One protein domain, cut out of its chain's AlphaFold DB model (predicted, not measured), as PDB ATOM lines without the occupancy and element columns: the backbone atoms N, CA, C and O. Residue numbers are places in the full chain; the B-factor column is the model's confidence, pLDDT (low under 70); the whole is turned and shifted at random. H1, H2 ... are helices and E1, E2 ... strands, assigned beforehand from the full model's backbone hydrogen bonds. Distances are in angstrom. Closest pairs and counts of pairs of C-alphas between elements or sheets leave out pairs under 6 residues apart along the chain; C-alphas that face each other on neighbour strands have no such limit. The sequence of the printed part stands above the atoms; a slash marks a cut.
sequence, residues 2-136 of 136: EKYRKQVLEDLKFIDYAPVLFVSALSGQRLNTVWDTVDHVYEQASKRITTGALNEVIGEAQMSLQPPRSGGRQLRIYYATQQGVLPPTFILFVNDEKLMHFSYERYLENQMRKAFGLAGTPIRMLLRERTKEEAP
ATOM      1  N   GLU A   2      69.991  49.544  32.144       86.62
ATOM      2  CA  GLU A   2      68.589  49.880  32.443       86.62
ATOM      3  C   GLU A   2      67.759  50.255  31.202       86.62
ATOM      4  O   GLU A   2      66.673  49.717  31.014       86.62
ATOM      5  N   LYS A   3      68.324  51.052  30.280       93.19
ATOM      6  CA  LYS A   3      67.709  51.342  28.969       93.19
ATOM      7  C   LYS A   3      67.359  50.067  28.186       93.19
ATOM      8  O   LYS A   3      66.244  49.939  27.701       93.19
ATOM      9  N   TYR A   4      68.295  49.121  28.100       92.56
ATOM     10  CA  TYR A   4      68.083  47.848  27.401       92.56
ATOM     11  C   TYR A   4      67.062  46.963  28.113       92.56
ATOM     12  O   TYR A   4      66.230  46.355  27.458       92.56
ATOM     13  N   ARG A   5      67.083  46.920  29.452       92.44
ATOM     14  CA  ARG A   5      66.075  46.191  30.235       92.44
ATOM     15  C   ARG A   5      64.679  46.727  29.932       92.44
ATOM     16  O   ARG A   5      63.774  45.941  29.685       92.44
ATOM     17  N   LYS A   6      64.525  48.054  29.931       91.50
ATOM     18  CA  LYS A   6      63.256  48.711  29.616       91.50
ATOM     19  C   LYS A   6      62.790  48.376  28.201       91.50
ATOM     20  O   LYS A   6      61.647  47.978  28.040       91.50
ATOM     21  N   GLN A   7      63.689  48.455  27.221       94.31
ATOM     22  CA  GLN A   7      63.388  48.091  25.838       94.31
ATOM     23  C   GLN A   7      62.907  46.636  25.719       94.31
ATOM     24  O   GLN A   7      61.855  46.389  25.148       94.31
ATOM     25  N   VAL A   8      63.609  45.683  26.344       93.00
ATOM     26  CA  VAL A   8      63.198  44.268  26.356       93.00
ATOM     27  C   VAL A   8      61.798  44.093  26.953       93.00
ATOM     28  O   VAL A   8      60.984  43.373  26.385       93.00
ATOM     29  N   LEU A   9      61.490  44.757  28.071       89.88
ATOM     30  CA  LEU A   9      60.166  44.675  28.704       89.88
ATOM     31  C   LEU A   9      59.064  45.376  27.887       89.88
ATOM     32  O   LEU A   9      57.904  44.980  27.955       89.88
ATOM     33  N   GLU A  10      59.409  46.409  27.117       91.75
ATOM     34  CA  GLU A  10      58.488  47.078  26.194       91.75
ATOM     35  C   GLU A  10      58.184  46.225  24.958       91.75
ATOM     36  O   GLU A  10      57.029  46.179  24.527       91.75
ATOM     37  N   ASP A  11      59.187  45.524  24.430       94.25
ATOM     38  CA  ASP A  11      59.055  44.641  23.269       94.25
ATOM     39  C   ASP A  11      58.367  43.312  23.648       94.25
ATOM     40  O   ASP A  11      57.608  42.746  22.862       94.25
ATOM     41  N   LEU A  12      58.574  42.830  24.882       92.81
ATOM     42  CA  LEU A  12      58.085  41.541  25.388       92.81
ATOM     43  C   LEU A  12      57.021  41.688  26.492       92.81
ATOM     44  O   LEU A  12      57.011  40.940  27.470       92.81
ATOM     45  N   LYS A  13      56.073  42.618  26.327       88.25
ATOM     46  CA  LYS A  13      55.002  42.903  27.314       88.25
ATOM     47  C   LYS A  13      54.152  41.698  27.731       88.25
ATOM     48  O   LYS A  13      53.502  41.746  28.768       88.25
ATOM     49  N   PHE A  14      54.103  40.646  26.916       88.00
ATOM     50  CA  PHE A  14      53.330  39.430  27.191       88.00
ATOM     51  C   PHE A  14      54.030  38.467  28.174       88.00
ATOM     52  O   PHE A  14      53.410  37.505  28.623       88.00
ATOM     53  N   ILE A  15      55.299  38.721  28.514       90.69
ATOM     54  CA  ILE A  15      56.092  37.972  29.503       90.69
ATOM     55  C   ILE A  15      56.788  38.911  30.496       90.69
ATOM     56  O   ILE A  15      57.929  38.692  30.897       90.69
ATOM     57  N   ASP A  16      56.092  39.964  30.916       87.44
ATOM     58  CA  ASP A  16      56.574  40.953  31.890       87.44
ATOM     59  C   ASP A  16      56.984  40.357  33.254       87.44
ATOM     60  O   ASP A  16      57.777  40.954  33.983       87.44
ATOM     61  N   TYR A  17      56.501  39.157  33.583       89.94
ATOM     62  CA  TYR A  17      56.900  38.394  34.763       89.94
ATOM     63  C   TYR A  17      58.311  37.791  34.675       89.94
ATOM     64  O   TYR A  17      58.854  37.401  35.711       89.94
ATOM     65  N   ALA A  18      58.898  37.664  33.479       92.94
ATOM     66  CA  ALA A  18      60.158  36.955  33.267       92.94
ATOM     67  C   ALA A  18      61.388  37.817  33.637       92.94
ATOM     68  O   ALA A  18      61.500  38.971  33.212       92.94
ATOM     69  N   PRO A  19      62.358  37.277  34.401       93.00
ATOM     70  CA  PRO A  19      63.556  38.020  34.773       93.00
ATOM     71  C   PRO A  19      64.483  38.239  33.570       93.00
ATOM     72  O   PRO A  19      64.860  37.306  32.866       93.00
ATOM     73  N   VAL A  20      64.921  39.485  33.372       93.88
ATOM     74  CA  VAL A  20      65.935  39.834  32.362       93.88
ATOM     75  C   VAL A  20      67.331  39.773  32.983       93.88
ATOM     76  O   VAL A  20      67.650  40.557  33.889       93.88
ATOM     77  N   LEU A  21      68.173  38.877  32.464       94.19
ATOM     78  CA  LEU A  21      69.576  38.717  32.850       94.19
ATOM     79  C   LEU A  21      70.498  39.195  31.728       94.19
ATOM     80  O   LEU A  21      70.268  38.922  30.555       94.19
ATOM     81  N   PHE A  22      71.571  39.888  32.101       95.00
ATOM     82  CA  PHE A  22      72.617  40.292  31.165       95.00
ATOM     83  C   PHE A  22      73.888  39.505  31.468       95.00
ATOM     84  O   PHE A  22      74.504  39.717  32.519       95.00
ATOM     85  N   VAL A  23      74.261  38.620  30.546       95.62
ATOM     86  CA  VAL A  23      75.378  37.676  30.679       95.62
ATOM     87  C   VAL A  23      76.254  37.693  29.427       95.62
ATOM     88  O   VAL A  23      75.843  38.195  28.382       95.62
ATOM     89  N   SER A  24      77.454  37.124  29.524       96.38
ATOM     90  CA  SER A  24      78.334  36.881  28.377       96.38
ATOM     91  C   SER A  24      78.825  35.440  28.409       96.38
ATOM     92  O   SER A  24      79.555  35.053  29.321       96.38
ATOM     93  N   ALA A  25      78.448  34.657  27.398       95.69
ATOM     94  CA  ALA A  25      78.931  33.287  27.247       95.69
ATOM     95  C   ALA A  25      80.429  33.241  26.902       95.69
ATOM     96  O   ALA A  25      81.133  32.354  27.367       95.69
ATOM     97  N   LEU A  26      80.928  34.227  26.144       96.56
ATOM     98  CA  LEU A  26      82.324  34.274  25.702       96.56
ATOM     99  C   LEU A  26      83.296  34.514  26.863       96.56
ATOM    100  O   LEU A  26      84.319  33.847  26.961       96.56
ATOM    101  N   SER A  27      82.987  35.480  27.731       96.25
ATOM    102  CA  SER A  27      83.849  35.834  28.869       96.25
ATOM    103  C   SER A  27      83.474  35.112  30.163       96.25
ATOM    104  O   SER A  27      84.136  35.302  31.179       96.25
ATOM    105  N   GLY A  28      82.382  34.343  30.165       93.94
ATOM    106  CA  GLY A  28      81.822  33.720  31.365       93.94
ATOM    107  C   GLY A  28      81.155  34.701  32.337       93.94
ATOM    108  O   GLY A  28      80.747  34.317  33.435       93.94
ATOM    109  N   GLN A  29      81.023  35.980  31.968       95.31
ATOM    110  CA  GLN A  29      80.503  37.003  32.866       95.31
ATOM    111  C   GLN A  29      79.051  36.701  33.261       95.31
ATOM    112  O   GLN A  29      78.155  36.681  32.415       95.31
ATOM    113  N   ARG A  30      78.828  36.548  34.575       92.94
ATOM    114  CA  ARG A  30      77.515  36.353  35.223       92.94
ATOM    115  C   ARG A  30      76.768  35.078  34.820       92.94
ATOM    116  O   ARG A  30      75.577  34.985  35.096       92.94
ATOM    117  N   LEU A  31      77.440  34.073  34.258       94.81
ATOM    118  CA  LEU A  31      76.782  32.798  33.939       94.81
ATOM    119  C   LEU A  31      76.185  32.113  35.178       94.81
ATOM    120  O   LEU A  31      75.085  31.582  35.091       94.81
ATOM    121  N   ASN A  32      76.831  32.213  36.344       93.56
ATOM    122  CA  ASN A  32      76.304  31.626  37.584       93.56
ATOM    123  C   ASN A  32      74.929  32.187  37.982       93.56
ATOM    124  O   ASN A  32      74.083  31.432  38.443       93.56
ATOM    125  N   THR A  33      74.656  33.468  37.695       95.31
ATOM    126  CA  THR A  33      73.356  34.092  38.020       95.31
ATOM    127  C   THR A  33      72.180  33.470  37.271       95.31
ATOM    128  O   THR A  33      71.033  33.650  37.676       95.31
ATOM    129  N   VAL A  34      72.446  32.747  36.178       96.00
ATOM    130  CA  VAL A  34      71.414  32.007  35.447       96.00
ATOM    131  C   VAL A  34      70.876  30.879  36.317       96.00
ATOM    132  O   VAL A  34      69.663  30.764  36.440       96.00
ATOM    133  N   TRP A  35      71.752  30.104  36.961       95.56
ATOM    134  CA  TRP A  35      71.353  28.995  37.830       95.56
ATOM    135  C   TRP A  35      70.597  29.494  39.060       95.56
ATOM    136  O   TRP A  35      69.477  29.050  39.288       95.56
ATOM    137  N   ASP A  36      71.116  30.527  39.732       96.12
ATOM    138  CA  ASP A  36      70.432  31.157  40.872       96.12
ATOM    139  C   ASP A  36      69.020  31.648  40.493       96.12
ATOM    140  O   ASP A  36      68.062  31.524  41.256       96.12
ATOM    141  N   THR A  37      68.876  32.205  39.285       96.75
ATOM    142  CA  THR A  37      67.578  32.676  38.786       96.75
ATOM    143  C   THR A  37      66.651  31.510  38.459       96.75
ATOM    144  O   THR A  37      65.461  31.595  38.749       96.75
ATOM    145  N   VAL A  38      67.160  30.427  37.866       96.81
ATOM    146  CA  VAL A  38      66.367  29.223  37.574       96.81
ATOM    147  C   VAL A  38      65.809  28.628  38.861       96.81
ATOM    148  O   VAL A  38      64.601  28.396  38.929       96.81
ATOM    149  N   ASP A  39      66.647  28.459  39.883       96.88
ATOM    150  CA  ASP A  39      66.232  27.911  41.176       96.88
ATOM    151  C   ASP A  39      65.168  28.803  41.826       96.88
ATOM    152  O   ASP A  39      64.093  28.327  42.197       96.88
ATOM    153  N   HIS A  40      65.388  30.121  41.841       96.44
ATOM    154  CA  HIS A  40      64.413  31.067  42.378       96.44
ATOM    155  C   HIS A  40      63.064  31.017  41.644       96.44
ATOM    156  O   HIS A  40      62.002  31.010  42.277       96.44
ATOM    157  N   VAL A  41      63.078  30.987  40.308       97.12
ATOM    158  CA  VAL A  41      61.851  30.916  39.500       97.12
ATOM    159  C   VAL A  41      61.136  29.586  39.717       97.12
ATOM    160  O   VAL A  41      59.909  29.569  39.823       97.12
ATOM    161  N   TYR A  42      61.876  28.485  39.838       97.50
ATOM    162  CA  TYR A  42      61.310  27.178  40.149       97.50
ATOM    163  C   TYR A  42      60.624  27.169  41.521       97.50
ATOM    164  O   TYR A  42      59.490  26.698  41.633       97.50
ATOM    165  N   GLU A  43      61.244  27.755  42.549       96.81
ATOM    166  CA  GLU A  43      60.629  27.931  43.870       96.81
ATOM    167  C   GLU A  43      59.331  28.747  43.794       96.81
ATOM    168  O   GLU A  43      58.320  28.371  44.390       96.81
ATOM    169  N   GLN A  44      59.316  29.844  43.028       97.25
ATOM    170  CA  GLN A  44      58.112  30.668  42.879       97.25
ATOM    171  C   GLN A  44      57.006  29.931  42.109       97.25
ATOM    172  O   GLN A  44      55.831  30.024  42.465       97.25
ATOM    173  N   ALA A  45      57.367  29.177  41.071       96.75
ATOM    174  CA  ALA A  45      56.426  28.442  40.233       96.75
ATOM    175  C   ALA A  45      55.854  27.189  40.926       96.75
ATOM    176  O   ALA A  45      54.713  26.801  40.654       96.75
ATOM    177  N   SER A  46      56.626  26.563  41.820       97.25
ATOM    178  CA  SER A  46      56.230  25.382  42.605       97.25
ATOM    179  C   SER A  46      55.533  25.723  43.928       97.25
ATOM    180  O   SER A  46      55.005  24.829  44.595       97.25
ATOM    181  N   LYS A  47      55.482  27.009  44.305       97.12
ATOM    182  CA  LYS A  47      54.912  27.480  45.570       97.12
ATOM    183  C   LYS A  47      53.446  27.070  45.731       97.12
ATOM    184  O   LYS A  47      52.591  27.394  44.901       97.12
ATOM    185  N   ARG A  48      53.152  26.404  46.852       97.75
ATOM    186  CA  ARG A  48      51.790  26.076  47.286       97.75
ATOM    187  C   ARG A  48      51.321  27.059  48.356       97.75
ATOM    188  O   ARG A  48      51.947  27.194  49.402       97.75
ATOM    189  N   ILE A  49      50.213  27.730  48.082       97.56
ATOM    190  CA  ILE A  49      49.564  28.733  48.920       97.56
ATOM    191  C   ILE A  49      48.331  28.086  49.549       97.56
ATOM    192  O   ILE A  49      47.549  27.410  48.875       97.56
ATOM    193  N   THR A  50      48.161  28.271  50.856       97.62
ATOM    194  CA  THR A  50      46.999  27.734  51.564       97.62
ATOM    195  C   THR A  50      45.735  28.480  51.150       97.62
ATOM    196  O   THR A  50      45.750  29.686  50.903       97.62
ATOM    197  N   THR A  51      44.608  27.767  51.112       97.19
ATOM    198  CA  THR A  51      43.304  28.364  50.801       97.19
ATOM    199  C   THR A  51      42.987  29.531  51.743       97.19
ATOM    200  O   THR A  51      42.494  30.551  51.280       97.19
ATOM    201  N   GLY A  52      43.329  29.434  53.033       97.81
ATOM    202  CA  GLY A  52      43.137  30.523  53.999       97.81
ATOM    203  C   GLY A  52      43.873  31.807  53.605       97.81
ATOM    204  O   GLY A  52      43.227  32.829  53.389       97.81
ATOM    205  N   ALA A  53      45.194  31.728  53.410       97.75
ATOM    206  CA  ALA A  53      46.008  32.888  53.041       97.75
ATOM    207  C   ALA A  53      45.580  33.494  51.693       97.75
ATOM    208  O   ALA A  53      45.541  34.711  51.531       97.75
ATOM    209  N   LEU A  54      45.210  32.652  50.721       97.81
ATOM    210  CA  LEU A  54      44.708  33.119  49.428       97.81
ATOM    211  C   LEU A  54      43.411  33.929  49.569       97.81
ATOM    212  O   LEU A  54      43.269  34.978  48.944       97.81
ATOM    213  N   ASN A  55      42.460  33.443  50.371       97.88
ATOM    214  CA  ASN A  55      41.177  34.121  50.553       97.88
ATOM    215  C   ASN A  55      41.303  35.397  51.389       97.88
ATOM    216  O   ASN A  55      40.564  36.342  51.130       97.88
ATOM    217  N   GLU A  56      42.252  35.459  52.324       97.75
ATOM    218  CA  GLU A  56      42.589  36.684  53.054       97.75
ATOM    219  C   GLU A  56      43.052  37.784  52.087       97.75
ATOM    220  O   GLU A  56      42.416  38.834  51.997       97.75
ATOM    221  N   VAL A  57      44.049  37.492  51.244       97.75
ATOM    222  CA  VAL A  57      44.572  38.445  50.246       97.75
ATOM    223  C   VAL A  57      43.503  38.871  49.235       97.75
ATOM    224  O   VAL A  57      43.410  40.046  48.878       97.75
ATOM    225  N   ILE A  58      42.665  37.944  48.760       96.56
ATOM    226  CA  ILE A  58      41.568  38.283  47.837       96.56
ATOM    227  C   ILE A  58      40.490  39.122  48.535       96.56
ATOM    228  O   ILE A  58      39.929  40.029  47.917       96.56
ATOM    229  N   GLY A  59      40.194  38.850  49.806       96.06
ATOM    230  CA  GLY A  59      39.283  39.655  50.617       96.06
ATOM    231  C   GLY A  59      39.772  41.094  50.753       96.06
ATOM    232  O   GLY A  59      39.040  42.030  50.424       96.06
ATOM    233  N   GLU A  60      41.036  41.274  51.134       96.56
ATOM    234  CA  GLU A  60      41.680  42.589  51.238       96.56
ATOM    235  C   GLU A  60      41.703  43.338  49.898       96.56
ATOM    236  O   GLU A  60      41.417  44.541  49.838       96.56
ATOM    237  N   ALA A  61      41.985  42.630  48.802       96.12
ATOM    238  CA  ALA A  61      41.959  43.195  47.457       96.12
ATOM    239  C   ALA A  61      40.552  43.692  47.075       96.12
ATOM    240  O   ALA A  61      40.403  44.808  46.579       96.12
ATOM    241  N   GLN A  62      39.506  42.911  47.364       94.06
ATOM    242  CA  GLN A  62      38.116  43.316  47.110       94.06
ATOM    243  C   GLN A  62      37.686  44.521  47.957       94.06
ATOM    244  O   GLN A  62      36.918  45.360  47.480       94.06
ATOM    245  N   MET A  63      38.176  44.629  49.196       93.31
ATOM    246  CA  MET A  63      37.922  45.789  50.058       93.31
ATOM    247  C   MET A  63      38.632  47.047  49.551       93.31
ATOM    248  O   MET A  63      38.056  48.133  49.585       93.31
ATOM    249  N   SER A  64      39.862  46.896  49.057       95.12
ATOM    250  CA  SER A  64      40.685  48.000  48.554       95.12
ATOM    251  C   SER A  64      40.184  48.545  47.217       95.12
ATOM    252  O   SER A  64      40.175  49.755  46.997       95.12
ATOM    253  N   LEU A  65      39.765  47.659  46.311       93.44
ATOM    254  CA  LEU A  65      39.171  48.023  45.032       93.44
ATOM    255  C   LEU A  65      37.999  47.092  44.738       93.44
ATOM    256  O   LEU A  65      38.171  45.921  44.394       93.44
ATOM    257  N   GLN A  66      36.793  47.642  44.822       89.12
ATOM    258  CA  GLN A  66      35.596  46.894  44.472       89.12
ATOM    259  C   GLN A  66      35.526  46.652  42.958       89.12
ATOM    260  O   GLN A  66      35.895  47.534  42.175       89.12
ATOM    261  N   PRO A  67      35.014  45.487  42.525       86.50
ATOM    262  CA  PRO A  67      34.828  45.230  41.110       86.50
ATOM    263  C   PRO A  67      33.779  46.181  40.519       86.50
ATOM    264  O   PRO A  67      32.775  46.484  41.184       86.50
ATOM    265  N   PRO A  68      33.977  46.640  39.269       78.56
ATOM    266  CA  PRO A  68      33.042  47.536  38.606       78.56
ATOM    267  C   PRO A  68      31.673  46.869  38.432       78.56
ATOM    268  O   PRO A  68      31.558  45.658  38.231       78.56
ATOM    269  N   ARG A  69      30.612  47.675  38.502       84.56
ATOM    270  CA  ARG A  69      29.247  47.210  38.236       84.56
ATOM    271  C   ARG A  69      28.995  47.185  36.734       84.56
ATOM    272  O   ARG A  69      29.250  48.175  36.056       84.56
ATOM    273  N   SER A  70      28.427  46.090  36.240       80.19
ATOM    274  CA  SER A  70      27.982  45.953  34.853       80.19
ATOM    275  C   SER A  70      26.501  45.587  34.838       80.19
ATOM    276  O   SER A  70      26.090  44.611  35.465       80.19
ATOM    277  N   GLY A  71      25.668  46.417  34.199       77.62
ATOM    278  CA  GLY A  71      24.223  46.172  34.088       77.62
ATOM    279  C   GLY A  71      23.490  46.018  35.431       77.62
ATOM    280  O   GLY A  71      22.587  45.198  35.549       77.62
ATOM    281  N   GLY A  72      23.918  46.741  36.473       83.38
ATOM    282  CA  GLY A  72      23.334  46.653  37.822       83.38
ATOM    283  C   GLY A  72      23.762  45.426  38.639       83.38
ATOM    284  O   GLY A  72      23.438  45.343  39.823       83.38
ATOM    285  N   ARG A  73      24.536  44.503  38.054       87.44
ATOM    286  CA  ARG A  73      25.138  43.356  38.747       87.44
ATOM    287  C   ARG A  73      26.591  43.671  39.105       87.44
ATOM    288  O   ARG A  73      27.284  44.406  38.401       87.44
ATOM    289  N   GLN A  74      27.045  43.126  40.227       89.88
ATOM    290  CA  GLN A  74      28.416  43.266  40.714       89.88
ATOM    291  C   GLN A  74      29.053  41.879  40.787       89.88
ATOM    292  O   GLN A  74      28.393  40.929  41.224       89.88
ATOM    293  N   LEU A  75      30.310  41.769  40.354       93.06
ATOM    294  CA  LEU A  75      31.098  40.555  40.544       93.06
ATOM    295  C   LEU A  75      31.209  40.269  42.045       93.06
ATOM    296  O   LEU A  75      31.496  41.164  42.840       93.06
ATOM    297  N   ARG A  76      30.970  39.020  42.428       91.81
ATOM    298  CA  ARG A  76      31.189  38.515  43.781       91.81
ATOM    299  C   ARG A  76      32.128  37.332  43.681       91.81
ATOM    300  O   ARG A  76      31.791  36.365  43.001       91.81
ATOM    301  N   ILE A  77      33.268  37.414  44.357       94.88
ATOM    302  CA  ILE A  77      34.192  36.292  44.513       94.88
ATOM    303  C   ILE A  77      33.891  35.668  45.872       94.88
ATOM    304  O   ILE A  77      34.063  36.309  46.907       94.88
ATOM    305  N   TYR A  78      33.372  34.445  45.859       94.06
ATOM    306  CA  TYR A  78      32.946  33.738  47.065       94.06
ATOM    307  C   TYR A  78      34.116  33.092  47.786       94.06
ATOM    308  O   TYR A  78      34.213  33.175  49.005       94.06
ATOM    309  N   TYR A  79      34.963  32.409  47.023       94.38
ATOM    310  CA  TYR A  79      36.163  31.776  47.533       94.38
ATOM    311  C   TYR A  79      37.143  31.532  46.384       94.38
ATOM    312  O   TYR A  79      36.747  31.485  45.218       94.38
ATOM    313  N   ALA A  80      38.415  31.355  46.710       97.25
ATOM    314  CA  ALA A  80      39.426  30.910  45.765       97.25
ATOM    315  C   ALA A  80      40.264  29.763  46.325       97.25
ATOM    316  O   ALA A  80      40.453  29.644  47.535       97.25
ATOM    317  N   THR A  81      40.814  28.933  45.445       97.94
ATOM    318  CA  THR A  81      41.778  27.888  45.807       97.94
ATOM    319  C   THR A  81      42.872  27.762  44.763       97.94
ATOM    320  O   THR A  81      42.672  28.102  43.599       97.94
ATOM    321  N   GLN A  82      44.024  27.235  45.166       98.38
ATOM    322  CA  GLN A  82      45.074  26.859  44.234       98.38
ATOM    323  C   GLN A  82      44.869  25.410  43.777       98.38
ATOM    324  O   GLN A  82      45.023  24.465  44.552       98.38
ATOM    325  N   GLN A  83      44.547  25.232  42.497       97.81
ATOM    326  CA  GLN A  83      44.385  23.921  41.871       97.81
ATOM    327  C   GLN A  83      45.739  23.241  41.638       97.81
ATOM    328  O   GLN A  83      45.888  22.042  41.865       97.81
ATOM    329  N   GLY A  84      46.733  24.010  41.192       97.19
ATOM    330  CA  GLY A  84      47.997  23.470  40.707       97.19
ATOM    331  C   GLY A  84      49.179  24.414  40.871       97.19
ATOM    332  O   GLY A  84      49.035  25.603  41.164       97.19
ATOM    333  N   VAL A  85      50.357  23.834  40.674       97.56
ATOM    334  CA  VAL A  85      51.661  24.502  40.645       97.56
ATOM    335  C   VAL A  85      52.324  24.201  39.301       97.56
ATOM    336  O   VAL A  85      51.918  23.254  38.630       97.56
ATOM    337  N   LEU A  86      53.341  24.978  38.922       96.38
ATOM    338  CA  LEU A  86      54.091  24.808  37.669       96.38
ATOM    339  C   LEU A  86      53.199  24.824  36.398       96.38
ATOM    340  O   LEU A  86      53.233  23.874  35.614       96.38
ATOM    341  N   PRO A  87      52.415  25.892  36.136       95.88
ATOM    342  CA  PRO A  87      52.413  27.184  36.826       95.88
ATOM    343  C   PRO A  87      51.354  27.290  37.944       95.88
ATOM    344  O   PRO A  87      50.364  26.547  37.926       95.88
ATOM    345  N   PRO A  88      51.504  28.239  38.892       97.69
ATOM    346  CA  PRO A  88      50.481  28.547  39.887       97.69
ATOM    347  C   PRO A  88      49.130  28.806  39.218       97.69
ATOM    348  O   PRO A  88      48.967  29.752  38.443       97.69
ATOM    349  N   THR A  89      48.175  27.922  39.496       98.31
ATOM    350  CA  THR A  89      46.839  27.942  38.897       98.31
ATOM    351  C   THR A  89      45.805  28.083  39.998       98.31
ATOM    352  O   THR A  89      45.696  27.214  40.867       98.31
ATOM    353  N   PHE A  90      45.055  29.177  39.959       98.31
ATOM    354  CA  PHE A  90      44.037  29.529  40.937       98.31
ATOM    355  C   PHE A  90      42.655  29.424  40.310       98.31
ATOM    356  O   PHE A  90      42.459  29.855  39.177       98.31
ATOM    357  N   ILE A  91      41.701  28.877  41.054       98.06
ATOM    358  CA  ILE A  91      40.285  28.887  40.696       98.06
ATOM    359  C   ILE A  91      39.592  29.888  41.611       98.06
ATOM    360  O   ILE A  91      39.695  29.761  42.832       98.06
ATOM    361  N   LEU A  92      38.893  30.859  41.031       97.38
ATOM    362  CA  LEU A  92      38.031  31.801  41.733       97.38
ATOM    363  C   LEU A  92      36.579  31.412  41.478       97.38
ATOM    364  O   LEU A  92      36.120  31.376  40.338       97.38
ATOM    365  N   PHE A  93      35.852  31.163  42.558       96.81
ATOM    366  CA  PHE A  93      34.438  30.842  42.501       96.81
ATOM    367  C   PHE A  93      33.639  32.128  42.560       96.81
ATOM    368  O   PHE A  93      33.666  32.847  43.564       96.81
ATOM    369  N   VAL A  94      32.940  32.421  41.473       95.44
ATOM    370  CA  VAL A  94      32.261  33.696  41.258       95.44
ATOM    371  C   VAL A  94      30.773  33.495  41.012       95.44
ATOM    372  O   VAL A  94      30.282  32.378  40.863       95.44
ATOM    373  N   ASN A  95      30.022  34.589  41.030       93.69
ATOM    374  CA  ASN A  95      28.593  34.570  40.724       93.69
ATOM    375  C   ASN A  95      28.278  34.530  39.225       93.69
ATOM    376  O   ASN A  95      27.212  34.047  38.865       93.69
ATOM    377  N   ASP A  96      29.138  35.107  38.389       92.38
ATOM    378  CA  ASP A  96      28.994  35.146  36.931       92.38
ATOM    379  C   ASP A  96      30.365  35.479  36.335       92.38
ATOM    380  O   ASP A  96      30.954  36.516  36.664       92.38
ATOM    381  N   GLU A  97      30.895  34.599  35.492       93.38
ATOM    382  CA  GLU A  97      32.243  34.747  34.929       93.38
ATOM    383  C   GLU A  97      32.336  35.961  34.002       93.38
ATOM    384  O   GLU A  97      33.376  36.617  33.926       93.38
ATOM    385  N   LYS A  98      31.223  36.342  33.362       92.19
ATOM    386  CA  LYS A  98      31.166  37.473  32.425       92.19
ATOM    387  C   LYS A  98      31.294  38.823  33.126       92.19
ATOM    388  O   LYS A  98      31.508  39.837  32.464       92.19
ATOM    389  N   LEU A  99      31.150  38.860  34.454       93.19
ATOM    390  CA  LEU A  99      31.359  40.068  35.254       93.19
ATOM    391  C   LEU A  99      32.841  40.321  35.567       93.19
ATOM    392  O   LEU A  99      33.177  41.413  36.031       93.19
ATOM    393  N   MET A 100      33.731  39.355  35.317       93.69
ATOM    394  CA  MET A 100      35.170  39.547  35.475       93.69
ATOM    395  C   MET A 100      35.740  40.282  34.261       93.69
ATOM    396  O   MET A 100      35.956  39.713  33.195       93.69
ATOM    397  N   HIS A 101      36.009  41.574  34.425       93.06
ATOM    398  CA  HIS A 101      36.713  42.351  33.412       93.06
ATOM    399  C   HIS A 101      38.230  42.125  33.507       93.06
ATOM    400  O   HIS A 101      38.775  42.072  34.613       93.06
ATOM    401  N   PHE A 102      38.933  42.099  32.368       91.75
ATOM    402  CA  PHE A 102      40.381  41.827  32.304       91.75
ATOM    403  C   PHE A 102      41.215  42.743  33.217       91.75
ATOM    404  O   PHE A 102      42.241  42.341  33.762       91.75
ATOM    405  N   SER A 103      40.791  44.000  33.395       94.19
ATOM    406  CA  SER A 103      41.505  44.948  34.257       94.19
ATOM    407  C   SER A 103      41.405  44.573  35.734       94.19
ATOM    408  O   SER A 103      42.359  44.793  36.479       94.19
ATOM    409  N   TYR A 104      40.276  43.994  36.151       95.88
ATOM    410  CA  TYR A 104      40.070  43.529  37.517       95.88
ATOM    411  C   TYR A 104      40.803  42.208  37.760       95.88
ATOM    412  O   TYR A 104      41.471  42.060  38.779       95.88
ATOM    413  N   GLU A 105      40.782  41.299  36.785       95.31
ATOM    414  CA  GLU A 105      41.579  40.069  36.811       95.31
ATOM    415  C   GLU A 105      43.080  40.375  36.965       95.31
ATOM    416  O   GLU A 105      43.728  39.887  37.890       95.31
ATOM    417  N   ARG A 106      43.614  41.291  36.143       94.12
ATOM    418  CA  ARG A 106      45.007  41.761  36.241       94.12
ATOM    419  C   ARG A 106      45.297  42.460  37.570       94.12
ATOM    420  O   ARG A 106      46.404  42.358  38.097       94.12
ATOM    421  N   TYR A 107      44.333  43.193  38.127       96.38
ATOM    422  CA  TYR A 107      44.469  43.779  39.461       96.38
ATOM    423  C   TYR A 107      44.641  42.692  40.530       96.38
ATOM    424  O   TYR A 107      45.586  42.774  41.316       96.38
ATOM    425  N   LEU A 108      43.792  41.660  40.526       96.56
ATOM    426  CA  LEU A 108      43.881  40.537  41.461       96.56
ATOM    427  C   LEU A 108      45.190  39.759  41.289       96.56
ATOM    428  O   LEU A 108      45.853  39.453  42.279       96.56
ATOM    429  N   GLU A 109      45.611  39.508  40.046       95.56
ATOM    430  CA  GLU A 109      46.913  38.904  39.747       95.56
ATOM    431  C   GLU A 109      48.055  39.696  40.397       95.56
ATOM    432  O   GLU A 109      48.896  39.128  41.096       95.56
ATOM    433  N   ASN A 110      48.055  41.020  40.236       95.12
ATOM    434  CA  ASN A 110      49.070  41.885  40.828       95.12
ATOM    435  C   ASN A 110      49.055  41.857  42.361       95.12
ATOM    436  O   ASN A 110      50.125  41.908  42.968       95.12
ATOM    437  N   GLN A 111      47.884  41.761  42.999       96.75
ATOM    438  CA  GLN A 111      47.807  41.613  44.458       96.75
ATOM    439  C   GLN A 111      48.386  40.273  44.917       96.75
ATOM    440  O   GLN A 111      49.202  40.244  45.836       96.75
ATOM    441  N   MET A 112      48.072  39.179  44.221       95.94
ATOM    442  CA  MET A 112      48.662  37.871  44.521       95.94
ATOM    443  C   MET A 112      50.184  37.867  44.326       95.94
ATOM    444  O   MET A 112      50.908  37.324  45.160       95.94
ATOM    445  N   ARG A 113      50.696  38.505  43.262       95.19
ATOM    446  CA  ARG A 113      52.145  38.643  43.034       95.19
ATOM    447  C   ARG A 113      52.829  39.403  44.167       95.19
ATOM    448  O   ARG A 113      53.892  38.971  44.608       95.19
ATOM    449  N   LYS A 114      52.221  40.499  44.637       95.38
ATOM    450  CA  LYS A 114      52.731  41.303  45.759       95.38
ATOM    451  C   LYS A 114      52.742  40.527  47.073       95.38
ATOM    452  O   LYS A 114      53.724  40.611  47.796       95.38
ATOM    453  N   ALA A 115      51.675  39.784  47.364       96.56
ATOM    454  CA  ALA A 115      51.531  39.078  48.632       96.56
ATOM    455  C   ALA A 115      52.412  37.825  48.719       96.56
ATOM    456  O   ALA A 115      53.049  37.583  49.741       96.56
ATOM    457  N   PHE A 116      52.461  37.022  47.653       95.69
ATOM    458  CA  PHE A 116      53.056  35.687  47.737       95.69
ATOM    459  C   PHE A 116      54.449  35.576  47.140       95.69
ATOM    460  O   PHE A 116      55.130  34.597  47.438       95.69
ATOM    461  N   GLY A 117      54.891  36.531  46.318       88.19
ATOM    462  CA  GLY A 117      56.105  36.372  45.524       88.19
ATOM    463  C   GLY A 117      55.908  35.249  44.505       88.19
ATOM    464  O   GLY A 117      56.005  34.067  44.821       88.19
ATOM    465  N   LEU A 118      55.563  35.625  43.276       93.62
ATOM    466  CA  LEU A 118      55.327  34.712  42.148       93.62
ATOM    467  C   LEU A 118      56.131  35.190  40.929       93.62
ATOM    468  O   LEU A 118      55.648  35.207  39.799       93.62
ATOM    469  N   ALA A 119      57.340  35.692  41.181       91.31
ATOM    470  CA  ALA A 119      58.218  36.243  40.156       91.31
ATOM    471  C   ALA A 119      58.703  35.148  39.194       91.31
ATOM    472  O   ALA A 119      58.915  34.007  39.594       91.31
ATOM    473  N   GLY A 120      58.863  35.487  37.913       93.38
ATOM    474  CA  GLY A 120      59.368  34.565  36.895       93.38
ATOM    475  C   GLY A 120      58.400  33.487  36.418       93.38
ATOM    476  O   GLY A 120      58.731  32.781  35.472       93.38
ATOM    477  N   THR A 121      57.199  33.388  36.995       95.75
ATOM    478  CA  THR A 121      56.161  32.452  36.547       95.75
ATOM    479  C   THR A 121      54.910  33.186  36.057       95.75
ATOM    480  O   THR A 121      54.484  34.176  36.677       95.75
ATOM    481  N   PRO A 122      54.261  32.704  34.979       94.94
ATOM    482  CA  PRO A 122      52.896  33.109  34.689       94.94
ATOM    483  C   PRO A 122      51.971  32.624  35.811       94.94
ATOM    484  O   PRO A 122      52.243  31.610  36.460       94.94
ATOM    485  N   ILE A 123      50.875  33.344  36.023       95.62
ATOM    486  CA  ILE A 123      49.778  32.933  36.899       95.62
ATOM    487  C   ILE A 123      48.592  32.582  36.010       95.62
ATOM    488  O   ILE A 123      48.303  33.298  35.054       95.62
ATOM    489  N   ARG A 124      47.908  31.477  36.310       96.31
ATOM    490  CA  ARG A 124      46.641  31.129  35.660       96.31
ATOM    491  C   ARG A 124      45.500  31.403  36.621       96.31
ATOM    492  O   ARG A 124      45.475  30.836  37.712       96.31
ATOM    493  N   MET A 125      44.566  32.248  36.207       96.56
ATOM    494  CA  MET A 125      43.325  32.490  36.928       96.56
ATOM    495  C   MET A 125      42.187  31.849  36.143       96.56
ATOM    496  O   MET A 125      41.931  32.196  34.996       96.56
ATOM    497  N   LEU A 126      41.552  30.854  36.742       97.31
ATOM    498  CA  LEU A 126      40.365  30.207  36.211       97.31
ATOM    499  C   LEU A 126      39.173  30.716  37.002       97.31
ATOM    500  O   LEU A 126      39.228  30.810  38.230       97.31
ATOM    501  N   LEU A 127      38.097  31.036  36.307       96.75
ATOM    502  CA  LEU A 127      36.845  31.403  36.942       96.75
ATOM    503  C   LEU A 127      35.915  30.196  36.905       96.75
ATOM    504  O   LEU A 127      35.977  29.389  35.978       96.75
ATOM    505  N   ARG A 128      35.104  30.051  37.950       95.50
ATOM    506  CA  ARG A 128      34.049  29.044  38.008       95.50
ATOM    507  C   ARG A 128      32.799  29.658  38.605       95.50
ATOM    508  O   ARG A 128      32.830  30.145  39.736       95.50
ATOM    509  N   GLU A 129      31.695  29.631  37.873       94.62
ATOM    510  CA  GLU A 129      30.401  30.001  38.449       94.62
ATOM    511  C   GLU A 129      29.998  29.007  39.539       94.62
ATOM    512  O   GLU A 129      30.006  27.791  39.339       94.62
ATOM    513  N   ARG A 130      29.627  29.521  40.714       83.12
ATOM    514  CA  ARG A 130      29.100  28.687  41.794       83.12
ATOM    515  C   ARG A 130      27.688  28.222  41.434       83.12
ATOM    516  O   ARG A 130      26.737  29.002  41.512       83.12
ATOM    517  N   THR A 131      27.526  26.945  41.102       75.62
ATOM    518  CA  THR A 131      26.208  26.302  41.025       75.62
ATOM    519  C   THR A 131      25.655  26.075  42.434       75.62
ATOM    520  O   THR A 131      26.397  25.864  43.394       75.62
ATOM    521  N   LYS A 132      24.324  26.153  42.595       61.03
ATOM    522  CA  LYS A 132      23.644  26.036  43.904       61.03
ATOM    523  C   LYS A 132      23.942  24.727  44.656       61.03
ATOM    524  O   LYS A 132      23.739  24.692  45.863       61.03
ATOM    525  N   GLU A 133      24.416  23.692  43.968       59.56
ATOM    526  CA  GLU A 133      24.711  22.365  44.527       59.56
ATOM    527  C   GLU A 133      26.131  22.241  45.112       59.56
ATOM    528  O   GLU A 133      26.377  21.347  45.911       59.56
ATOM    529  N   GLU A 134      27.055  23.155  44.791       53.47
ATOM    530  CA  GLU A 134      28.455  23.129  45.262       53.47
ATOM    531  C   GLU A 134      28.680  23.992  46.524       53.47
ATOM    532  O   GLU A 134      29.778  24.490  46.781       53.47
ATOM    533  N   ALA A 135      27.631  24.242  47.312       48.34
ATOM    534  CA  ALA A 135      27.774  24.942  48.585       48.34
ATOM    535  C   ALA A 135      28.329  23.992  49.668       48.34
ATOM    536  O   ALA A 135      27.730  22.938  49.865       48.34
ATOM    537  N   PRO A 136      29.436  24.344  50.354       55.06
ATOM    538  CA  PRO A 136      29.872  23.617  51.543       55.06
ATOM    539  C   PRO A 136      28.881  23.776  52.701       55.06
ATOM    540  O   PRO A 136      28.191  24.826  52.751       55.06
TER     541      PRO A 136
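AT A GLANCE: This is residues 2 to 136 of the 136 residues of the protein "GTPase Der" of bioreactor metagenome (UniProt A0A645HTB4). A small three-stranded sheet with helix H3 packed over its edge strand E1, and helix H4 crossing H3 at a steep angle, makes a body toward one end of the model. From it a long arm made of H2, the long link of residues 12 to 31 and H1 reaches away, and at its far tip residues 24 to 29 stick out. The printed part has 135 residues, with four named helices and three named strands in the order H1 H2 H3 E1 E2 H4 E3; the class is mixed, helices and strands, and the sheet, in the order E1, E2, E3, is mixed too. The whole is loose, with a radius of gyration of the C-alphas of 18.1 A, and a rod in outline, spanning 62 by 29 by 21 A.

HOW THE PARTS SIT: H1, residues 2 to 11, touches no helix and is not on the sheet. H2, residues 32 to 46, is apart from H1, from H3, residues 51 to 64, and from H4, residues 102 to 116, and it is not on the sheet. H3 lies over E1, residues 77 to 84, at a height over the sheet of 9.0 A, and runs slantwise to the strands, at 41 degrees to E1 on the local plane; their closest C-alphas, of Thr 51 and Thr 81, are 5.2 A apart. E1 and E2, residues 89 to 94, form an antiparallel hairpin, with N 78 and O 93 2.8 A apart, within hydrogen-bond range. H4 touches H3, opposite ways at a steep tilt of 55 degrees, with the C-alphas of Ala 61 and Gln 111 the closest at 6.8 A. E2 and E3, residues 124 to 129, are parallel neighbours, with N 126 and O 90 2.8 A apart, within hydrogen-bond range. E2, H4 and E3 form a strand-helix-strand unit, two parallel neighbour strands joined through a helix, with a right-handed crossover. H3 and H4 on one face of the sheet make two layers, helices over strands. In H1, H2, H3 and H4 every O i to N i+4 pair is within hydrogen-bond range.

IN THESE COORDINATES: H1 begins at C-alpha 2, (68.589, 49.880, 32.443). H2 is 21.6 A long from first to last C-alpha, H3 19.9 A, E1 19.2 A and H4 20.9 A. E3 ends at C-alpha 129, (30.401, 30.001, 38.449).

THE WHOLE: The C-alphas of Ser 27 and Lys 132, the two farthest apart, are 62.8 A apart. The printed part has no cut. The links from H1 to H2, 20 residues, and from H3 to E1, 12 residues, are long. Residues 132 to 136 have pLDDT under 70.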